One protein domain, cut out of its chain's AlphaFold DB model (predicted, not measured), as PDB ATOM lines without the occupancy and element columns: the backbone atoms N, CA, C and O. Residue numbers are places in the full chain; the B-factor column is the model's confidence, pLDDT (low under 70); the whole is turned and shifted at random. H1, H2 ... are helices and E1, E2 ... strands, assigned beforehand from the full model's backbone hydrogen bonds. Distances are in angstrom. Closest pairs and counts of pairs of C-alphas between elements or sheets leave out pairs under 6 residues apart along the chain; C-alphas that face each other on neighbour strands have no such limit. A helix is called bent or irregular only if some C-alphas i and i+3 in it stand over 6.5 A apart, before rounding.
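This is residues 280 to 423 of the 424 residues of the protein "Predicted ATPase" of Aggregatibacter aphrophilus (UniProt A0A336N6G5). The domain has two lobes along its longest axis: a small parallel sheet, E2 E1 E3, sandwiched between H2 on one face and H3 on the other, and a cluster of the helices H4 to H8. H5 packs on H3 and so joins the lobes, while H2 stays clear of H4 to H8. The printed part has 144 residues with eight named helices and three named strands, in the order H1 E1 H2 E2 H3 E3 H4 H5 H6 H7 H8, and the class is mostly helix. The whole is compact, with a radius of gyration of the C-alphas of 16.1 A and spans of 45 by 34 by 26 A.

H1, residues 280 to 283, is on the sheet of E2, residues 318 to 322, E1, residues 286 to 290, and E3, residues 343 to 346, at a height of 8.9 A; it lies over none of the strands, only just, with 2 C-alphas falling on E2 and 2 on E1. E1, the inner strand, is parallel to E2, with N 321 and O 288 at 2.8 A, and to E3, with N 289 and O 344 at 2.8 A, both within hydrogen-bond range. H2, residues 293 to 308, runs along the strands over E2 and E1 at a height of 9.4 A, 5 degrees from E2 on the local plane; its closest C-alphas to E2 are those of Asp 293 and Asn 322, 5.3 A. E1, H2 and E2 form a strand-helix-strand unit, two parallel neighbour strands with a helix between, with a right-handed crossover. H3, residues 326 to 338, is on the opposite face, the same as H1, over E1 and E3 at 8.3 A; with helices on both faces there are three layers. E2, H3 and E3 form a split strand-helix-strand unit, with E1 between its strands and a right-handed crossover. H5, residues 356 to 365, touches H3 at Lys 334 and Gly 365, the closest C-alphas, 4.3 A, at a shallow tilt of 34.9 degrees, only just short of steep, the same way. H4, residues 349 to 353, is near H5 and touches residues 380 to 384 of H6, residues 370 to 388, with the C-alphas of Lys 353 and Lys 384 closest at 6.0 A. H5 and H6 only just touch, with 3 pairs of C-alphas within 8 A, Leu 363 and His 373 closest at 6.9 A, at a steep tilt of 58 degrees, opposite ways. H8, residues 407 to 421, touches H6 at Leu 383 and Cys 412, the closest C-alphas, 6.8 A, at a steep tilt of 43 degrees, opposite ways. H7, residues 400 to 403, touches H8, with the C-alphas of Val 401 and Lys 409 closest at 6.5 A. Every O i to N i+4 pair is within hydrogen-bond range in H2, but 6 of 9 in H3, 5 of 6 in H5, 13 of 15 in H6, 10 of 11 in H8 and 0 of 1 in H4, where 2 of 2 O i to N i+3 pairs are; H1 and H7 are too short for an i+4 pair.

H1 begins at C-alpha 280, at (-0.151, 16.769, 51.885). E1 is 13.4 A long, E2 13.3 A and E3 10.1 A. H2 is 22.3 A long, H3 19.4 A, H5 14.8 A, H6 27.3 A and H8 21.4 A, which ends at C-alpha 421, at (17.242, 34.900, 47.679). H6 is irregular: C-alphas 371 and 374 are 7.1 A apart.

The two C-alphas farthest apart are those of Phe 283 and Leu 391, 47.5 A. The printed part has no cut; the link from H6 to H7, 11 residues, is long. The mean pLDDT of the printed part is 90.1, and residue 423 is under 70.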
ATOM      1  N   ASN A 280      -1.286  17.643  51.608       86.50
ATOM      2  CA  ASN A 280      -0.151  16.769  51.885       86.50
ATOM      3  C   ASN A 280       1.040  17.596  52.364       86.50
ATOM      4  O   ASN A 280       1.706  17.186  53.306       86.50
ATOM      5  N   ALA A 281       1.247  18.791  51.801       89.19
ATOM      6  CA  ALA A 281       2.364  19.672  52.136       89.19
ATOM      7  C   ALA A 281       2.445  20.066  53.620       89.19
ATOM      8  O   ALA A 281       3.527  20.400  54.095       89.19
ATOM      9  N   LEU A 282       1.335  20.007  54.368       87.44
ATOM     10  CA  LEU A 282       1.333  20.269  55.814       87.44
ATOM     11  C   LEU A 282       2.259  19.314  56.584       87.44
ATOM     12  O   LEU A 282       2.774  19.690  57.639       87.44
ATOM     13  N   PHE A 283       2.497  18.122  56.036       88.50
ATOM     14  CA  PHE A 283       3.305  17.057  56.631       88.50
ATOM     15  C   PHE A 283       4.719  16.958  56.034       88.50
ATOM     16  O   PHE A 283       5.464  16.053  56.389       88.50
ATOM     17  N   TYR A 284       5.100  17.879  55.141       90.50
ATOM     18  CA  TYR A 284       6.445  17.944  54.561       90.50
ATOM     19  C   TYR A 284       7.251  19.087  55.179       90.50
ATOM     20  O   TYR A 284       6.696  20.070  55.684       90.50
ATOM     21  N   ASN A 285       8.576  18.966  55.120       88.38
ATOM     22  CA  ASN A 285       9.502  19.980  55.618       88.38
ATOM     23  C   ASN A 285       9.608  21.158  54.649       88.38
ATOM     24  O   ASN A 285       9.685  22.310  55.078       88.38
ATOM     25  N   ALA A 286       9.568  20.865  53.349       91.50
ATOM     26  CA  ALA A 286       9.635  21.849  52.283       91.50
ATOM     27  C   ALA A 286       8.776  21.433  51.082       91.50
ATOM     28  O   ALA A 286       8.437  20.259  50.914       91.50
ATOM     29  N   VAL A 287       8.438  22.405  50.237       94.38
ATOM     30  CA  VAL A 287       7.712  22.182  48.984       94.38
ATOM     31  C   VAL A 287       8.425  22.889  47.838       94.38
ATOM     32  O   VAL A 287       8.797  24.056  47.950       94.38
ATOM     33  N   VAL A 288       8.568  22.206  46.711       95.44
ATOM     34  CA  VAL A 288       9.017  22.794  45.448       95.44
ATOM     35  C   VAL A 288       7.861  22.730  44.464       95.44
ATOM     36  O   VAL A 288       7.313  21.660  44.211       95.44
ATOM     37  N   VAL A 289       7.471  23.882  43.926       95.12
ATOM     38  CA  VAL A 289       6.398  24.011  42.940       95.12
ATOM     39  C   VAL A 289       7.019  24.340  41.590       95.12
ATOM     40  O   VAL A 289       7.683  25.361  41.458       95.12
ATOM     41  N   THR A 290       6.799  23.501  40.588       95.12
ATOM     42  CA  THR A 290       7.295  23.703  39.218       95.12
ATOM     43  C   THR A 290       6.157  24.077  38.269       95.12
ATOM     44  O   THR A 290       4.982  23.929  38.612       95.12
ATOM     45  N   GLU A 291       6.464  24.553  37.061       92.69
ATOM     46  CA  GLU A 291       5.430  24.953  36.096       92.69
ATOM     47  C   GLU A 291       4.589  23.790  35.575       92.69
ATOM     48  O   GLU A 291       3.365  23.916  35.504       92.69
ATOM     49  N   ALA A 292       5.242  22.686  35.203       91.81
ATOM     50  CA  ALA A 292       4.601  21.531  34.591       91.81
ATOM     51  C   ALA A 292       5.068  20.202  35.206       91.81
ATOM     52  O   ALA A 292       6.004  20.135  36.007       91.81
ATOM     53  N   ASP A 293       4.387  19.119  34.821       92.12
ATOM     54  CA  ASP A 293       4.657  17.768  35.327       92.12
ATOM     55  C   ASP A 293       6.054  17.253  34.943       92.12
ATOM     56  O   ASP A 293       6.727  16.627  35.760       92.12
ATOM     57  N   ALA A 294       6.533  17.581  33.736       94.31
ATOM     58  CA  ALA A 294       7.882  17.223  33.300       94.31
ATOM     59  C   ALA A 294       8.959  17.873  34.184       94.31
ATOM     60  O   ALA A 294       9.923  17.211  34.566       94.31
ATOM     61  N   ASP A 295       8.761  19.138  34.563       94.81
ATOM     62  CA  ASP A 295       9.677  19.865  35.443       94.81
ATOM     63  C   ASP A 295       9.671  19.254  36.846       94.81
ATOM     64  O   ASP A 295      10.730  19.019  37.424       94.81
ATOM     65  N   ARG A 296       8.481  18.929  37.373       95.25
ATOM     66  CA  ARG A 296       8.325  18.264  38.674       95.25
ATOM     67  C   ARG A 296       9.120  16.968  38.701       95.25
ATOM     68  O   ARG A 296       9.924  16.777  39.606       95.25
ATOM     69  N   ALA A 297       8.915  16.103  37.706       96.62
ATOM     70  CA  ALA A 297       9.611  14.825  37.608       96.62
ATOM     71  C   ALA A 297      11.133  15.010  37.492       96.62
ATOM     72  O   ALA A 297      11.893  14.309  38.153       96.62
ATOM     73  N   PHE A 298      11.579  15.986  36.697       97.12
ATOM     74  CA  PHE A 298      12.997  16.279  36.509       97.12
ATOM     75  C   PHE A 298      13.681  16.756  37.798       97.12
ATOM     76  O   PHE A 298      14.707  16.202  38.194       97.12
ATOM     77  N   TYR A 299      13.115  17.753  38.483       96.75
ATOM     78  CA  TYR A 299      13.686  18.272  39.729       96.75
ATOM     79  C   TYR A 299      13.577  17.276  40.884       96.75
ATOM     80  O   TYR A 299      14.492  17.195  41.707       96.75
ATOM     81  N   GLN A 300      12.502  16.486  40.924       96.81
ATOM     82  CA  GLN A 300      12.361  15.409  41.895       96.81
ATOM     83  C   GLN A 300      13.466  14.357  41.717       96.81
ATOM     84  O   GLN A 300      14.138  14.020  42.689       96.81
ATOM     85  N   GLU A 301      13.730  13.912  40.485       97.62
ATOM     86  CA  GLU A 301      14.808  12.958  40.179       97.62
ATOM     87  C   GLU A 301      16.193  13.514  40.561       97.62
ATOM     88  O   GLU A 301      17.036  12.788  41.092       97.62
ATOM     89  N   ILE A 302      16.442  14.812  40.337       97.31
ATOM     90  CA  ILE A 302      17.678  15.462  40.799       97.31
ATOM     91  C   ILE A 302      17.800  15.353  42.320       97.31
ATOM     92  O   ILE A 302      18.851  14.948  42.818       97.31
ATOM     93  N   ASN A 303      16.740  15.690  43.059       97.19
ATOM     94  CA  ASN A 303      16.745  15.621  44.517       97.19
ATOM     95  C   ASN A 303      16.968  14.188  45.019       97.19
ATOM     96  O   ASN A 303      17.771  13.976  45.923       97.19
ATOM     97  N   GLU A 304      16.321  13.200  44.398       96.62
ATOM     98  CA  GLU A 304      16.488  11.783  44.735       96.62
ATOM     99  C   GLU A 304      17.939  11.315  44.550       96.62
ATOM    100  O   GLU A 304      18.479  10.613  45.410       96.62
ATOM    101  N   ARG A 305      18.620  11.758  43.483       97.69
ATOM    102  CA  ARG A 305      20.048  11.465  43.273       97.69
ATOM    103  C   ARG A 305      20.946  12.153  44.293       97.69
ATOM    104  O   ARG A 305      21.839  11.507  44.828       97.69
ATOM    105  N   LEU A 306      20.691  13.427  44.599       97.38
ATOM    106  CA  LEU A 306      21.443  14.156  45.626       97.38
ATOM    107  C   LEU A 306      21.321  13.469  46.993       97.38
ATOM    108  O   LEU A 306      22.329  13.262  47.665       97.38
ATOM    109  N   LEU A 307      20.110  13.048  47.370       95.94
ATOM    110  CA  LEU A 307      19.866  12.301  48.606       95.94
ATOM    111  C   LEU A 307      20.578  10.944  48.606       95.94
ATOM    112  O   LEU A 307      21.202  10.572  49.600       95.94
ATOM    113  N   LYS A 308      20.536  10.218  47.481       96.75
ATOM    114  CA  LYS A 308      21.229   8.931  47.326       96.75
ATOM    115  C   LYS A 308      22.742   9.065  47.504       96.75
ATOM    116  O   LYS A 308      23.349   8.230  48.176       96.75
ATOM    117  N   ASP A 309      23.326  10.120  46.947       97.06
ATOM    118  CA  ASP A 309      24.762  10.397  47.030       97.06
ATOM    119  C   ASP A 309      25.158  11.095  48.345       97.06
ATOM    120  O   ASP A 309      26.336  11.383  48.562       97.06
ATOM    121  N   LYS A 310      24.191  11.329  49.248       95.19
ATOM    122  CA  LYS A 310      24.360  12.070  50.510       95.19
ATOM    123  C   LYS A 310      24.965  13.460  50.297       95.19
ATOM    124  O   LYS A 310      25.717  13.960  51.134       95.19
ATOM    125  N   ASP A 311      24.651  14.073  49.162       95.94
ATOM    126  CA  ASP A 311      25.039  15.440  48.871       95.94
ATOM    127  C   ASP A 311      24.234  16.388  49.779       95.94
ATOM    128  O   ASP A 311      23.007  16.269  49.846       95.94
ATOM    129  N   PRO A 312      24.879  17.353  50.462       91.50
ATOM    130  CA  PRO A 312      24.202  18.267  51.385       91.50
ATOM    131  C   PRO A 312      23.145  19.165  50.722       91.50
ATOM    132  O   PRO A 312      22.396  19.837  51.426       91.50
ATOM    133  N   ARG A 313      23.086  19.217  49.385       91.88
ATOM    134  CA  ARG A 313      22.049  19.937  48.632       91.88
ATOM    135  C   ARG A 313      20.736  19.158  48.510       91.88
ATOM    136  O   ARG A 313      19.740  19.751  48.105       91.88
ATOM    137  N   GLY A 314      20.733  17.856  48.804       92.62
ATOM    138  CA  GLY A 314      19.516  17.050  48.827       92.62
ATOM    139  C   GLY A 314      18.575  17.497  49.947       92.62
ATOM    140  O   GLY A 314      19.006  17.760  51.067       92.62
ATOM    141  N   ILE A 315      17.282  17.585  49.644       92.31
ATOM    142  CA  ILE A 315      16.250  18.074  50.560       92.31
ATOM    143  C   ILE A 315      15.390  16.891  51.014       92.31
ATOM    144  O   ILE A 315      14.554  16.383  50.260       92.31
ATOM    145  N   GLU A 316      15.596  16.447  52.253       90.44
ATOM    146  CA  GLU A 316      14.789  15.395  52.878       90.44
ATOM    147  C   GLU A 316      13.378  15.894  53.212       90.44
ATOM    148  O   GLU A 316      13.180  17.033  53.645       90.44
ATOM    149  N   GLY A 317      12.376  15.028  53.029       89.19
ATOM    150  CA  GLY A 317      10.984  15.383  53.315       89.19
ATOM    151  C   GLY A 317      10.481  16.561  52.474       89.19
ATOM    152  O   GLY A 317       9.705  17.377  52.973       89.19
ATOM    153  N   CYS A 318      10.936  16.672  51.220       93.81
ATOM    154  CA  CYS A 318      10.495  17.687  50.263       93.81
ATOM    155  C   CYS A 318       9.386  17.153  49.349       93.81
ATOM    156  O   CYS A 318       9.540  16.100  48.730       93.81
ATOM    157  N   LEU A 319       8.285  17.897  49.229       94.69
ATOM    158  CA  LEU A 319       7.201  17.592  48.297       94.69
ATOM    159  C   LEU A 319       7.401  18.351  46.984       94.69
ATOM    160  O   LEU A 319       7.489  19.576  46.986       94.69
ATOM    161  N   PHE A 320       7.413  17.638  45.860       95.25
ATOM    162  CA  PHE A 320       7.449  18.243  44.529       95.25
ATOM    163  C   PHE A 320       6.039  18.288  43.942       95.25
ATOM    164  O   PHE A 320       5.400  17.253  43.758       95.25
ATOM    165  N   LEU A 321       5.559  19.493  43.644       94.31
ATOM    166  CA  LEU A 321       4.251  19.754  43.050       94.31
ATOM    167  C   LEU A 321       4.432  20.401  41.680       94.31
ATOM    168  O   LEU A 321       5.327  21.219  41.492       94.31
ATOM    169  N   ASN A 322       3.548  20.089  40.740       92.94
ATOM    170  CA  ASN A 322       3.449  20.821  39.484       92.94
ATOM    171  C   ASN A 322       2.232  21.748  39.500       92.94
ATOM    172  O   ASN A 322       1.156  21.395  39.988       92.94
ATOM    173  N   ALA A 323       2.400  22.920  38.910       90.88
ATOM    174  CA  ALA A 323       1.313  23.812  38.568       90.88
ATOM    175  C   ALA A 323       0.715  23.426  37.197       90.88
ATOM    176  O   ALA A 323       0.953  22.336  36.666       90.88
ATOM    177  N   GLN A 324      -0.114  24.313  36.641       87.62
ATOM    178  CA  GLN A 324      -0.612  24.200  35.262       87.62
ATOM    179  C   GLN A 324       0.210  25.055  34.287       87.62
ATOM    180  O   GLN A 324       0.265  24.770  33.094       87.62
ATOM    181  N   ASN A 325       0.784  26.144  34.797       87.31
ATOM    182  CA  ASN A 325       1.646  27.094  34.103       87.31
ATOM    183  C   ASN A 325       2.346  28.004  35.133       87.31
ATOM    184  O   ASN A 325       1.932  28.074  36.296       87.31
ATOM    185  N   LYS A 326       3.331  28.786  34.680       86.50
ATOM    186  CA  LYS A 326       4.035  29.819  35.466       86.50
ATOM    187  C   LYS A 326       3.170  30.771  36.289       86.50
ATOM    188  O   LYS A 326       3.598  31.213  37.350       86.50
ATOM    189  N   GLN A 327       1.962  31.109  35.834       86.06
ATOM    190  CA  GLN A 327       1.088  32.035  36.564       86.06
ATOM    191  C   GLN A 327       0.503  31.352  37.805       86.06
ATOM    192  O   GLN A 327       0.453  31.944  38.882       86.06
ATOM    193  N   THR A 328       0.110  30.085  37.652       89.31
ATOM    194  CA  THR A 328      -0.493  29.271  38.719       89.31
ATOM    195  C   THR A 328       0.504  28.772  39.763       89.31
ATOM    196  O   THR A 328       0.083  28.404  40.856       89.31
ATOM    197  N   VAL A 329       1.816  28.807  39.489       92.12
ATOM    198  CA  VAL A 329       2.857  28.483  40.486       92.12
ATOM    199  C   VAL A 329       2.664  29.331  41.746       92.12
ATOM    200  O   VAL A 329       2.618  28.812  42.860       92.12
ATOM    201  N   TRP A 330       2.449  30.635  41.578       91.12
ATOM    202  CA  TRP A 330       2.320  31.578  42.693       91.12
ATOM    203  C   TRP A 330       0.997  31.455  43.445       91.12
ATOM    204  O   TRP A 330       0.952  31.740  44.642       91.12
ATOM    205  N   ASP A 331      -0.045  30.958  42.772       88.88
ATOM    206  CA  ASP A 331      -1.323  30.620  43.403       88.88
ATOM    207  C   ASP A 331      -1.181  29.429  44.376       88.88
ATOM    208  O   ASP A 331      -2.024  29.273  45.256       88.88
ATOM    209  N   ILE A 332      -0.110  28.627  44.261       90.88
ATOM    210  CA  ILE A 332       0.227  27.506  45.159       90.88
ATOM    211  C   ILE A 332       1.285  27.923  46.192       90.88
ATOM    212  O   ILE A 332       1.131  27.656  47.385       90.88
ATOM    213  N   VAL A 333       2.351  28.605  45.749       92.38
ATOM    214  CA  VAL A 333       3.479  29.012  46.606       92.38
ATOM    215  C   VAL A 333       3.022  29.938  47.728       92.38
ATOM    216  O   VAL A 333       3.381  29.721  48.888       92.38
ATOM    217  N   LYS A 334       2.222  30.964  47.405       90.50
ATOM    218  CA  LYS A 334       1.805  31.967  48.388       90.50
ATOM    219  C   LYS A 334       1.031  31.328  49.553       90.50
ATOM    220  O   LYS A 334       1.500  31.479  50.684       90.50
ATOM    221  N   PRO A 335      -0.068  30.575  49.329       88.19
ATOM    222  CA  PRO A 335      -0.804  29.987  50.441       88.19
ATOM    223  C   PRO A 335       0.018  29.003  51.282       88.19
ATOM    224  O   PRO A 335      -0.094  29.008  52.503       88.19
ATOM    225  N   LEU A 336       0.891  28.190  50.674       89.44
ATOM    226  CA  LEU A 336       1.757  27.276  51.430       89.44
ATOM    227  C   LEU A 336       2.698  28.024  52.383       89.44
ATOM    228  O   LEU A 336       2.844  27.653  53.551       89.44
ATOM    229  N   ARG A 337       3.286  29.127  51.915       89.25
ATOM    230  CA  ARG A 337       4.104  29.997  52.763       89.25
ATOM    231  C   ARG A 337       3.277  30.700  53.847       89.25
ATOM    232  O   ARG A 337       3.775  30.844  54.958       89.25
ATOM    233  N   GLU A 338       2.021  31.076  53.575       85.81
ATOM    234  CA  GLU A 338       1.117  31.677  54.582       85.81
ATOM    235  C   GLU A 338       0.782  30.682  55.710       85.81
ATOM    236  O   GLU A 338       0.572  31.079  56.859       85.81
ATOM    237  N   LEU A 339       0.794  29.379  55.399       82.56
ATOM    238  CA  LEU A 339       0.709  28.283  56.373       82.56
ATOM    239  C   LEU A 339       2.046  28.006  57.092       82.56
ATOM    240  O   LEU A 339       2.143  27.096  57.920       82.56
ATOM    241  N   GLY A 340       3.095  28.770  56.787       83.38
ATOM    242  CA  GLY A 340       4.431  28.590  57.344       83.38
ATOM    243  C   GLY A 340       5.148  27.349  56.812       83.38
ATOM    244  O   GLY A 340       5.960  26.768  57.533       83.38
ATOM    245  N   ILE A 341       4.835  26.889  55.600       87.62
ATOM    246  CA  ILE A 341       5.572  25.811  54.932       87.62
ATOM    247  C   ILE A 341       6.655  26.447  54.045       87.62
ATOM    248  O   ILE A 341       6.313  27.208  53.132       87.62
ATOM    249  N   PRO A 342       7.949  26.158  54.278       89.94
ATOM    250  CA  PRO A 342       9.021  26.562  53.372       89.94
ATOM    251  C   PRO A 342       8.719  26.081  51.952       89.94
ATOM    252  O   PRO A 342       8.609  24.884  51.708       89.94
ATOM    253  N   THR A 343       8.525  27.015  51.022       92.88
ATOM    254  CA  THR A 343       8.087  26.686  49.660       92.88
ATOM    255  C   THR A 343       8.866  27.497  48.641       92.88
ATOM    256  O   THR A 343       9.017  28.703  48.825       92.88
ATOM    257  N   VAL A 344       9.321  26.871  47.562       93.75
ATOM    258  CA  VAL A 344      10.025  27.514  46.441       93.75
ATOM    259  C   VAL A 344       9.241  27.285  45.154       93.75
ATOM    260  O   VAL A 344       8.667  26.214  44.968       93.75
ATOM    261  N   GLY A 345       9.186  28.296  44.287       93.88
ATOM    262  CA  GLY A 345       8.560  28.195  42.969       93.88
ATOM    263  C   GLY A 345       9.611  28.247  41.870       93.88
ATOM    264  O   GLY A 345      10.248  29.278  41.729       93.88
ATOM    265  N   ILE A 346       9.763  27.183  41.084       93.19
ATOM    266  CA  ILE A 346      10.691  27.137  39.951       93.19
ATOM    267  C   ILE A 346       9.922  27.445  38.669       93.19
ATOM    268  O   ILE A 346       8.996  26.720  38.299       93.19
ATOM    269  N   VAL A 347      10.334  28.519  37.998       91.31
ATOM    270  CA  VAL A 347       9.766  28.986  36.731       91.31
ATOM    271  C   VAL A 347      10.859  29.245  35.700       91.31
ATOM    272  O   VAL A 347      12.000  29.568  36.035       91.31
ATOM    273  N   ASP A 348      10.500  29.133  34.431       90.75
ATOM    274  CA  ASP A 348      11.341  29.480  33.305       90.75
ATOM    275  C   ASP A 348      11.598  30.991  33.248       90.75
ATOM    276  O   ASP A 348      10.798  31.830  33.674       90.75
ATOM    277  N   ILE A 349      12.716  31.363  32.618       88.38
ATOM    278  CA  ILE A 349      13.126  32.767  32.443       88.38
ATOM    279  C   ILE A 349      12.064  33.627  31.738       88.38
ATOM    280  O   ILE A 349      12.027  34.850  31.887       88.38
ATOM    281  N   ASP A 350      11.169  32.999  30.979       88.25
ATOM    282  CA  ASP A 350      10.112  33.694  30.263       88.25
ATOM    283  C   ASP A 350       8.990  34.229  31.171       88.25
ATOM    284  O   ASP A 350       8.107  34.940  30.684       88.25
ATOM    285  N   VAL A 351       9.075  34.003  32.489       87.94
ATOM    286  CA  VAL A 351       8.305  34.733  33.505       87.94
ATOM    287  C   VAL A 351       8.519  36.250  33.401       87.94
ATOM    288  O   VAL A 351       7.601  37.023  33.662       87.94
ATOM    289  N   ILE A 352       9.685  36.701  32.914       88.56
ATOM    290  CA  ILE A 352       9.983  38.124  32.659       88.56
ATOM    291  C   ILE A 352       8.999  38.728  31.643       88.56
ATOM    292  O   ILE A 352       8.733  39.934  31.679       88.56
ATOM    293  N   LYS A 353       8.422  37.914  30.745       88.12
ATOM    294  CA  LYS A 353       7.435  38.378  29.760       88.12
ATOM    295  C   LYS A 353       6.110  38.782  30.418       88.12
ATOM    296  O   LYS A 353       5.440  39.664  29.879       88.12
ATOM    297  N   GLU A 354       5.770  38.204  31.571       86.69
ATOM    298  CA  GLU A 354       4.520  38.471  32.288       86.69
ATOM    299  C   GLU A 354       4.472  39.910  32.823       86.69
ATOM    300  O   GLU A 354       5.483  40.496  33.210       86.69
ATOM    301  N   GLY A 355       3.284  40.509  32.833       86.44
ATOM    302  CA  GLY A 355       3.062  41.877  33.296       86.44
ATOM    303  C   GLY A 355       1.714  42.029  33.988       86.44
ATOM    304  O   GLY A 355       0.952  41.070  34.105       86.44
ATOM    305  N   GLY A 356       1.422  43.243  34.456       85.88
ATOM    306  CA  GLY A 356       0.157  43.548  35.127       85.88
ATOM    307  C   GLY A 356      -0.089  42.662  36.350       85.88
ATOM    308  O   GLY A 356       0.824  42.405  37.138       85.88
ATOM    309  N   ASP A 357      -1.319  42.173  36.485       83.12
ATOM    310  CA  ASP A 357      -1.760  41.407  37.656       83.12
ATOM    311  C   ASP A 357      -1.070  40.051  37.804       83.12
ATOM    312  O   ASP A 357      -0.861  39.582  38.923       83.12
ATOM    313  N   VAL A 358      -0.640  39.436  36.699       84.88
ATOM    314  CA  VAL A 358       0.103  38.168  36.741       84.88
ATOM    315  C   VAL A 358       1.448  38.360  37.431       84.88
ATOM    316  O   VAL A 358       1.835  37.564  38.283       84.88
ATOM    317  N   TRP A 359       2.137  39.458  37.123       88.25
ATOM    318  CA  TRP A 359       3.400  39.783  37.777       88.25
ATOM    319  C   TRP A 359       3.204  40.093  39.265       88.25
ATOM    320  O   TRP A 359       4.027  39.710  40.092       88.25
ATOM    321  N   ASN A 360       2.076  40.707  39.636       88.12
ATOM    322  CA  ASN A 360       1.745  40.940  41.043       88.12
ATOM    323  C   ASN A 360       1.631  39.628  41.830       88.12
ATOM    324  O   ASN A 360       2.017  39.591  42.996       88.12
ATOM    325  N   LYS A 361       1.166  38.534  41.211       87.75
ATOM    326  CA  LYS A 361       1.157  37.217  41.865       87.75
ATOM    327  C   LYS A 361       2.565  36.747  42.228       87.75
ATOM    328  O   LYS A 361       2.751  36.278  43.347       87.75
ATOM    329  N   VAL A 362       3.542  36.939  41.336       88.56
ATOM    330  CA  VAL A 362       4.963  36.634  41.597       88.56
ATOM    331  C   VAL A 362       5.445  37.426  42.811       88.56
ATOM    332  O   VAL A 362       5.880  36.841  43.797       88.56
ATOM    333  N   LEU A 363       5.292  38.757  42.773       89.12
ATOM    334  CA  LEU A 363       5.757  39.661  43.834       89.12
ATOM    335  C   LEU A 363       5.116  39.341  45.194       89.12
ATOM    336  O   LEU A 363       5.788  39.355  46.226       89.12
ATOM    337  N   ASN A 364       3.828  38.997  45.190       88.44
ATOM    338  CA  ASN A 364       3.102  38.598  46.392       88.44
ATOM    339  C   ASN A 364       3.533  37.216  46.903       88.44
ATOM    340  O   ASN A 364       3.651  37.026  48.111       88.44
ATOM    341  N   GLY A 365       3.775  36.249  46.015       85.00
ATOM    342  CA  GLY A 365       4.214  34.902  46.394       85.00
ATOM    343  C   GLY A 365       5.615  34.871  46.997       85.00
ATOM    344  O   GLY A 365       5.895  34.057  47.881       85.00
ATOM    345  N   ILE A 366       6.470  35.812  46.595       85.75
ATOM    346  CA  ILE A 366       7.805  35.982  47.174       85.75
ATOM    347  C   ILE A 366       7.833  36.828  48.453       85.75
ATOM    348  O   ILE A 366       8.907  37.023  49.010       85.75
ATOM    349  N   TYR A 367       6.676  37.304  48.937       85.81
ATOM    350  CA  TYR A 367       6.557  38.243  50.066       85.81
ATOM    351  C   TYR A 367       7.361  39.533  49.882       85.81
ATOM    352  O   TYR A 367       7.885  40.098  50.844       85.81
ATOM    353  N   LEU A 368       7.450  40.030  48.646       86.38
ATOM    354  CA  LEU A 368       8.095  41.311  48.408       86.38
ATOM    355  C   LEU A 368       7.229  42.439  49.007       86.38
ATOM    356  O   LEU A 368       6.034  42.501  48.696       86.38
ATOM    357  N   PRO A 369       7.801  43.363  49.806       86.75
ATOM    358  CA  PRO A 369       7.058  44.495  50.353       86.75
ATOM    359  C   PRO A 369       6.404  45.339  49.255       86.75
ATOM    360  O   PRO A 369       7.055  45.663  48.261       86.75
ATOM    361  N   GLU A 370       5.150  45.755  49.457       88.31
ATOM    362  CA  GLU A 370       4.364  46.501  48.456       88.31
ATOM    363  C   GLU A 370       5.073  47.764  47.956       88.31
ATOM    364  O   GLU A 370       5.094  48.034  46.757       88.31
ATOM    365  N   LEU A 371       5.759  48.484  48.850       89.25
ATOM    366  CA  LEU A 371       6.545  49.679  48.510       89.25
ATOM    367  C   LEU A 371       7.660  49.408  47.489       89.25
ATOM    368  O   LEU A 371       8.110  50.319  46.802       89.25
ATOM    369  N   SER A 372       8.124  48.162  47.389       88.38
ATOM    370  CA  SER A 372       9.135  47.773  46.409       88.38
ATOM    371  C   SER A 372       8.528  47.422  45.051       88.38
ATOM    372  O   SER A 372       9.250  47.444  44.056       88.38
ATOM    373  N   HIS A 373       7.228  47.115  44.962       90.69
ATOM    374  CA  HIS A 373       6.635  46.512  43.761       90.69
ATOM    375  C   HIS A 373       6.869  47.335  42.495       90.69
ATOM    376  O   HIS A 373       7.217  46.762  41.462       90.69
ATOM    377  N   ASP A 374       6.747  48.661  42.565       90.50
ATOM    378  CA  ASP A 374       6.922  49.534  41.398       90.50
ATOM    379  C   ASP A 374       8.332  49.461  40.815       90.50
ATOM    380  O   ASP A 374       8.493  49.306  39.603       90.50
ATOM    381  N   SER A 375       9.354  49.458  41.673       90.44
ATOM    382  CA  SER A 375      10.748  49.307  41.245       90.44
ATOM    383  C   SER A 375      10.955  47.993  40.485       90.44
ATOM    384  O   SER A 375      11.506  47.978  39.380       90.44
ATOM    385  N   TYR A 376      10.427  46.882  41.010       89.62
ATOM    386  CA  TYR A 376      10.564  45.573  40.364       89.62
ATOM    387  C   TYR A 376       9.741  45.461  39.078       89.62
ATOM    388  O   TYR A 376      10.219  44.861  38.112       89.62
ATOM    389  N   ARG A 377       8.556  46.085  39.004       91.62
ATOM    390  CA  ARG A 377       7.772  46.190  37.758       91.62
ATOM    391  C   ARG A 377       8.550  46.943  36.683       91.62
ATOM    392  O   ARG A 377       8.634  46.474  35.543       91.62
ATOM    393  N   THR A 378       9.141  48.086  37.035       92.50
ATOM    394  CA  THR A 378       9.952  48.892  36.117       92.50
ATOM    395  C   THR A 378      11.189  48.128  35.654       92.50
ATOM    396  O   THR A 378      11.444  48.069  34.449       92.50
ATOM    397  N   ASN A 379      11.923  47.497  36.573       91.88
ATOM    398  CA  ASN A 379      13.125  46.722  36.258       91.88
ATOM    399  C   ASN A 379      12.816  45.550  35.321       91.88
ATOM    400  O   ASN A 379      13.460  45.405  34.282       91.88
ATOM    401  N   ARG A 380      11.756  44.790  35.612       93.06
ATOM    402  CA  ARG A 380      11.262  43.725  34.732       93.06
ATOM    403  C   ARG A 380      10.867  44.256  33.353       93.06
ATOM    404  O   ARG A 380      11.188  43.641  32.343       93.06
ATOM    405  N   SER A 381      10.201  45.413  33.285       93.25
ATOM    406  CA  SER A 381       9.809  46.025  32.008       93.25
ATOM    407  C   SER A 381      11.012  46.402  31.148       93.25
ATOM    408  O   SER A 381      11.026  46.111  29.953       93.25
ATOM    409  N   LYS A 382      12.052  46.972  31.767       93.62
ATOM    410  CA  LYS A 382      13.323  47.266  31.094       93.62
ATOM    411  C   LYS A 382      14.002  45.990  30.588       93.62
ATOM    412  O   LYS A 382      14.454  45.973  29.449       93.62
ATOM    413  N   LEU A 383      14.014  44.916  31.385       92.44
ATOM    414  CA  LEU A 383      14.548  43.615  30.957       92.44
ATOM    415  C   LEU A 383      13.773  43.038  29.777       92.44
ATOM    416  O   LEU A 383      14.380  42.633  28.791       92.44
ATOM    417  N   LYS A 384      12.436  43.051  29.833       92.81
ATOM    418  CA  LYS A 384      11.607  42.600  28.713       92.81
ATOM    419  C   LYS A 384      11.933  43.384  27.440       92.81
ATOM    420  O   LYS A 384      12.128  42.773  26.400       92.81
ATOM    421  N   GLN A 385      12.049  44.711  27.527       92.81
ATOM    422  CA  GLN A 385      12.432  45.546  26.384       92.81
ATOM    423  C   GLN A 385      13.832  45.214  25.852       92.81
ATOM    424  O   GLN A 385      14.027  45.235  24.640       92.81
ATOM    425  N   ALA A 386      14.800  44.911  26.722       92.12
ATOM    426  CA  ALA A 386      16.135  44.486  26.303       92.12
ATOM    427  C   ALA A 386      16.080  43.167  25.514       92.12
ATOM    428  O   ALA A 386      16.662  43.076  24.436       92.12
ATOM    429  N   PHE A 387      15.296  42.189  25.981       91.69
ATOM    430  CA  PHE A 387      15.068  40.945  25.242       91.69
ATOM    431  C   PHE A 387      14.301  41.156  23.929       91.69
ATOM    432  O   PHE A 387      14.681  40.580  22.915       91.69
ATOM    433  N   ASP A 388      13.264  41.999  23.913       89.75
ATOM    434  CA  ASP A 388      12.448  42.261  22.716       89.75
ATOM    435  C   ASP A 388      13.258  42.927  21.580       89.75
ATOM    436  O   ASP A 388      12.907  42.789  20.407       89.75
ATOM    437  N   LYS A 389      14.353  43.637  21.899       91.25
ATOM    438  CA  LYS A 389      15.270  44.212  20.894       91.25
ATOM    439  C   LYS A 389      16.059  43.146  20.126       91.25
ATOM    440  O   LYS A 389      16.570  43.436  19.043       91.25
ATOM    441  N   ILE A 390      16.184  41.938  20.669       88.69
ATOM    442  CA  ILE A 390      16.939  40.844  20.062       88.69
ATOM    443  C   ILE A 390      16.015  40.100  19.092       88.69
ATOM    444  O   ILE A 390      15.253  39.212  19.466       88.69
ATOM    445  N   LEU A 391      16.073  40.488  17.818       85.31
ATOM    446  CA  LEU A 391      15.205  39.940  16.777       85.31
ATOM    447  C   LEU A 391      15.484  38.454  16.505       85.31
ATOM    448  O   LEU A 391      16.630  38.037  16.345       85.31
ATOM    449  N   GLY A 392      14.410  37.668  16.383       83.94
ATOM    450  CA  GLY A 392      14.467  36.271  15.936       83.94
ATOM    451  C   GLY A 392      15.052  35.281  16.948       83.94
ATOM    452  O   GLY A 392      15.415  34.176  16.554       83.94
ATOM    453  N   LYS A 393      15.159  35.665  18.225       88.19
ATOM    454  CA  LYS A 393      15.660  34.812  19.310       88.19
ATOM    455  C   LYS A 393      14.586  34.583  20.370       88.19
ATOM    456  O   LYS A 393      13.879  35.508  20.762       88.19
ATOM    457  N   ASP A 394      14.483  33.354  20.857       83.69
ATOM    458  CA  ASP A 394      13.631  32.964  21.975       83.69
ATOM    459  C   ASP A 394      14.476  32.811  23.244       83.69
ATOM    460  O   ASP A 394      15.326  31.926  23.338       83.69
ATOM    461  N   MET A 395      14.202  33.628  24.264       88.06
ATOM    462  CA  MET A 395      14.885  33.538  25.561       88.06
ATOM    463  C   MET A 395      14.845  32.142  26.191       88.06
ATOM    464  O   MET A 395      15.776  31.778  26.898       88.06
ATOM    465  N   LYS A 396      13.817  31.331  25.919       84.50
ATOM    466  CA  LYS A 396      13.718  29.980  26.476       84.50
ATOM    467  C   LYS A 396      14.661  28.987  25.786       84.50
ATOM    468  O   LYS A 396      15.102  28.032  26.415       84.50
ATOM    469  N   ARG A 397      14.962  29.187  24.497       87.81
ATOM    470  CA  ARG A 397      15.637  28.184  23.646       87.81
ATOM    471  C   ARG A 397      17.018  28.610  23.159       87.81
ATOM    472  O   ARG A 397      17.874  27.758  22.963       87.81
ATOM    473  N   ASP A 398      17.249  29.908  23.003       88.50
ATOM    474  CA  ASP A 398      18.448  30.459  22.366       88.50
ATOM    475  C   ASP A 398      19.497  30.993  23.362       88.50
ATOM    476  O   ASP A 398      20.371  31.773  22.985       88.50
ATOM    477  N   GLY A 399      19.440  30.573  24.632       83.94
ATOM    478  CA  GLY A 399      20.504  30.830  25.614       83.94
ATOM    479  C   GLY A 399      20.127  31.679  26.833       83.94
ATOM    480  O   GLY A 399      21.016  32.006  27.622       83.94
ATOM    481  N   GLY A 400      18.847  32.020  27.033       89.19
ATOM    482  CA  GLY A 400      18.378  32.690  28.252       89.19
ATOM    483  C   GLY A 400      19.089  34.010  28.519       89.19
ATOM    484  O   GLY A 400      19.164  34.876  27.649       89.19
ATOM    485  N   VAL A 401      19.657  34.147  29.719       89.50
ATOM    486  CA  VAL A 401      20.417  35.338  30.139       89.50
ATOM    487  C   VAL A 401      21.614  35.618  29.219       89.50
ATOM    488  O   VAL A 401      22.029  36.765  29.088       89.50
ATOM    489  N   ASN A 402      22.159  34.603  28.533       90.81
ATOM    490  CA  ASN A 402      23.295  34.779  27.623       90.81
ATOM    491  C   ASN A 402      22.942  35.485  26.306       90.81
ATOM    492  O   ASN A 402      23.851  35.791  25.543       90.81
ATOM    493  N   LEU A 403      21.659  35.751  26.037       90.38
ATOM    494  CA  LEU A 403      21.257  36.617  24.927       90.38
ATOM    495  C   LEU A 403      21.580  38.094  25.200       90.38
ATOM    496  O   LEU A 403      21.803  38.855  24.261       90.38
ATOM    497  N   LEU A 404      21.608  38.498  26.473       90.50
ATOM    498  CA  LEU A 404      21.974  39.851  26.883       90.50
ATOM    499  C   LEU A 404      23.499  39.988  26.969       90.50
ATOM    500  O   LEU A 404      24.199  39.043  27.333       90.50
ATOM    501  N   ASN A 405      24.006  41.193  26.697       90.12
ATOM    502  CA  ASN A 405      25.438  41.497  26.707       90.12
ATOM    503  C   ASN A 405      25.765  42.687  27.620       90.12
ATOM    504  O   ASN A 405      24.945  43.587  27.812       90.12
ATOM    505  N   GLY A 406      26.988  42.699  28.161       92.75
ATOM    506  CA  GLY A 406      27.504  43.793  28.989       92.75
ATOM    507  C   GLY A 406      26.570  44.159  30.145       92.75
ATOM    508  O   GLY A 406      26.069  43.286  30.851       92.75
ATOM    509  N   SER A 407      26.278  45.454  30.286       91.81
ATOM    510  CA  SER A 407      25.467  45.992  31.385       91.81
ATOM    511  C   SER A 407      24.045  45.428  31.461       91.81
ATOM    512  O   SER A 407      23.481  45.352  32.549       91.81
ATOM    513  N   GLU A 408      23.437  45.035  30.333       91.31
ATOM    514  CA  GLU A 408      22.091  44.439  30.339       91.31
ATOM    515  C   GLU A 408      22.109  43.033  30.955       91.31
ATOM    516  O   GLU A 408      21.183  42.659  31.678       91.31
ATOM    517  N   LYS A 409      23.190  42.277  30.718       92.50
ATOM    518  CA  LYS A 409      23.393  40.952  31.309       92.50
ATOM    519  C   LYS A 409      23.613  41.047  32.814       92.50
ATOM    520  O   LYS A 409      22.967  40.313  33.559       92.50
ATOM    521  N   ASP A 410      24.468  41.969  33.249       91.81
ATOM    522  CA  ASP A 410      24.753  42.187  34.672       91.81
ATOM    523  C   ASP A 410      23.482  42.596  35.425       91.81
ATOM    524  O   ASP A 410      23.137  41.995  36.441       91.81
ATOM    525  N   PHE A 411      22.705  43.524  34.854       92.62
ATOM    526  CA  PHE A 411      21.411  43.924  35.404       92.62
ATOM    527  C   PHE A 411      20.425  42.750  35.511       92.62
ATOM    528  O   PHE A 411      19.718  42.629  36.512       92.62
ATOM    529  N   CYS A 412      20.379  41.862  34.512       90.94
ATOM    530  CA  CYS A 412      19.529  40.673  34.547       90.94
ATOM    531  C   CYS A 412      19.960  39.683  35.637       90.94
ATOM    532  O   CYS A 412      19.114  39.178  36.373       90.94
ATOM    533  N   LEU A 413      21.264  39.434  35.776       91.38
ATOM    534  CA  LEU A 413      21.797  38.544  36.809       91.38
ATOM    535  C   LEU A 413      21.535  39.086  38.214       91.38
ATOM    536  O   LEU A 413      21.115  38.325  39.083       91.38
ATOM    537  N   ASP A 414      21.735  40.382  38.441       89.75
ATOM    538  CA  ASP A 414      21.473  40.996  39.744       89.75
ATOM    539  C   ASP A 414      19.983  41.036  40.070       89.75
ATOM    540  O   ASP A 414      19.596  40.765  41.207       89.75
ATOM    541  N   PHE A 415      19.136  41.275  39.064       87.94
ATOM    542  CA  PHE A 415      17.695  41.124  39.209       87.94
ATOM    543  C   PHE A 415      17.351  39.702  39.671       87.94
ATOM    544  O   PHE A 415      16.740  39.551  40.723       87.94
ATOM    545  N   LEU A 416      17.802  38.663  38.957       87.06
ATOM    546  CA  LEU A 416      17.497  37.260  39.273       87.06
ATOM    547  C   LEU A 416      18.080  36.787  40.615       87.06
ATOM    548  O   LEU A 416      17.417  36.030  41.321       87.06
ATOM    549  N   LYS A 417      19.269  37.257  41.022       87.12
ATOM    550  CA  LYS A 417      19.854  36.939  42.343       87.12
ATOM    551  C   LYS A 417      18.927  37.311  43.495       87.12
ATOM    552  O   LYS A 417      18.858  36.585  44.484       87.12
ATOM    553  N   ILE A 418      18.218  38.432  43.376       80.38
ATOM    554  CA  ILE A 418      17.282  38.854  44.415       80.38
ATOM    555  C   ILE A 418      16.099  37.882  44.492       80.38
ATOM    556  O   ILE A 418      15.733  37.463  45.588       80.38
ATOM    557  N   TYR A 419      15.558  37.449  43.351       79.44
ATOM    558  CA  TYR A 419      14.481  36.449  43.307       79.44
ATOM    559  C   TYR A 419      14.919  35.106  43.900       79.44
ATOM    560  O   TYR A 419      14.213  34.567  44.753       79.44
ATOM    561  N   LEU A 420      16.132  34.651  43.570       80.31
ATOM    562  CA  LEU A 420      16.736  33.447  44.149       80.31
ATOM    563  C   LEU A 420      16.814  33.529  45.679       80.31
ATOM    564  O   LEU A 420      16.463  32.578  46.373       80.31
ATOM    565  N   SER A 421      17.196  34.690  46.224       79.62
ATOM    566  CA  SER A 421      17.242  34.900  47.679       79.62
ATOM    567  C   SER A 421      15.864  34.861  48.362       79.62
ATOM    568  O   SER A 421      15.786  34.657  49.571       79.62
ATOM    569  N   MET A 422      14.778  35.015  47.595       80.00
ATOM    570  CA  MET A 422      13.386  34.983  48.064       80.00
ATOM    571  C   MET A 422      12.665  33.666  47.715       80.00
ATOM    572  O   MET A 422      11.444  33.542  47.893       80.00
ATOM    573  N   GLY A 423      13.414  32.663  47.244       69.31
ATOM    574  CA  GLY A 423      12.922  31.320  46.946       69.31
ATOM    575  C   GLY A 423      12.146  31.215  45.631       69.31
ATOM    576  O   GLY A 423      11.061  30.625  45.627       69.31
TER     577      GLY A 423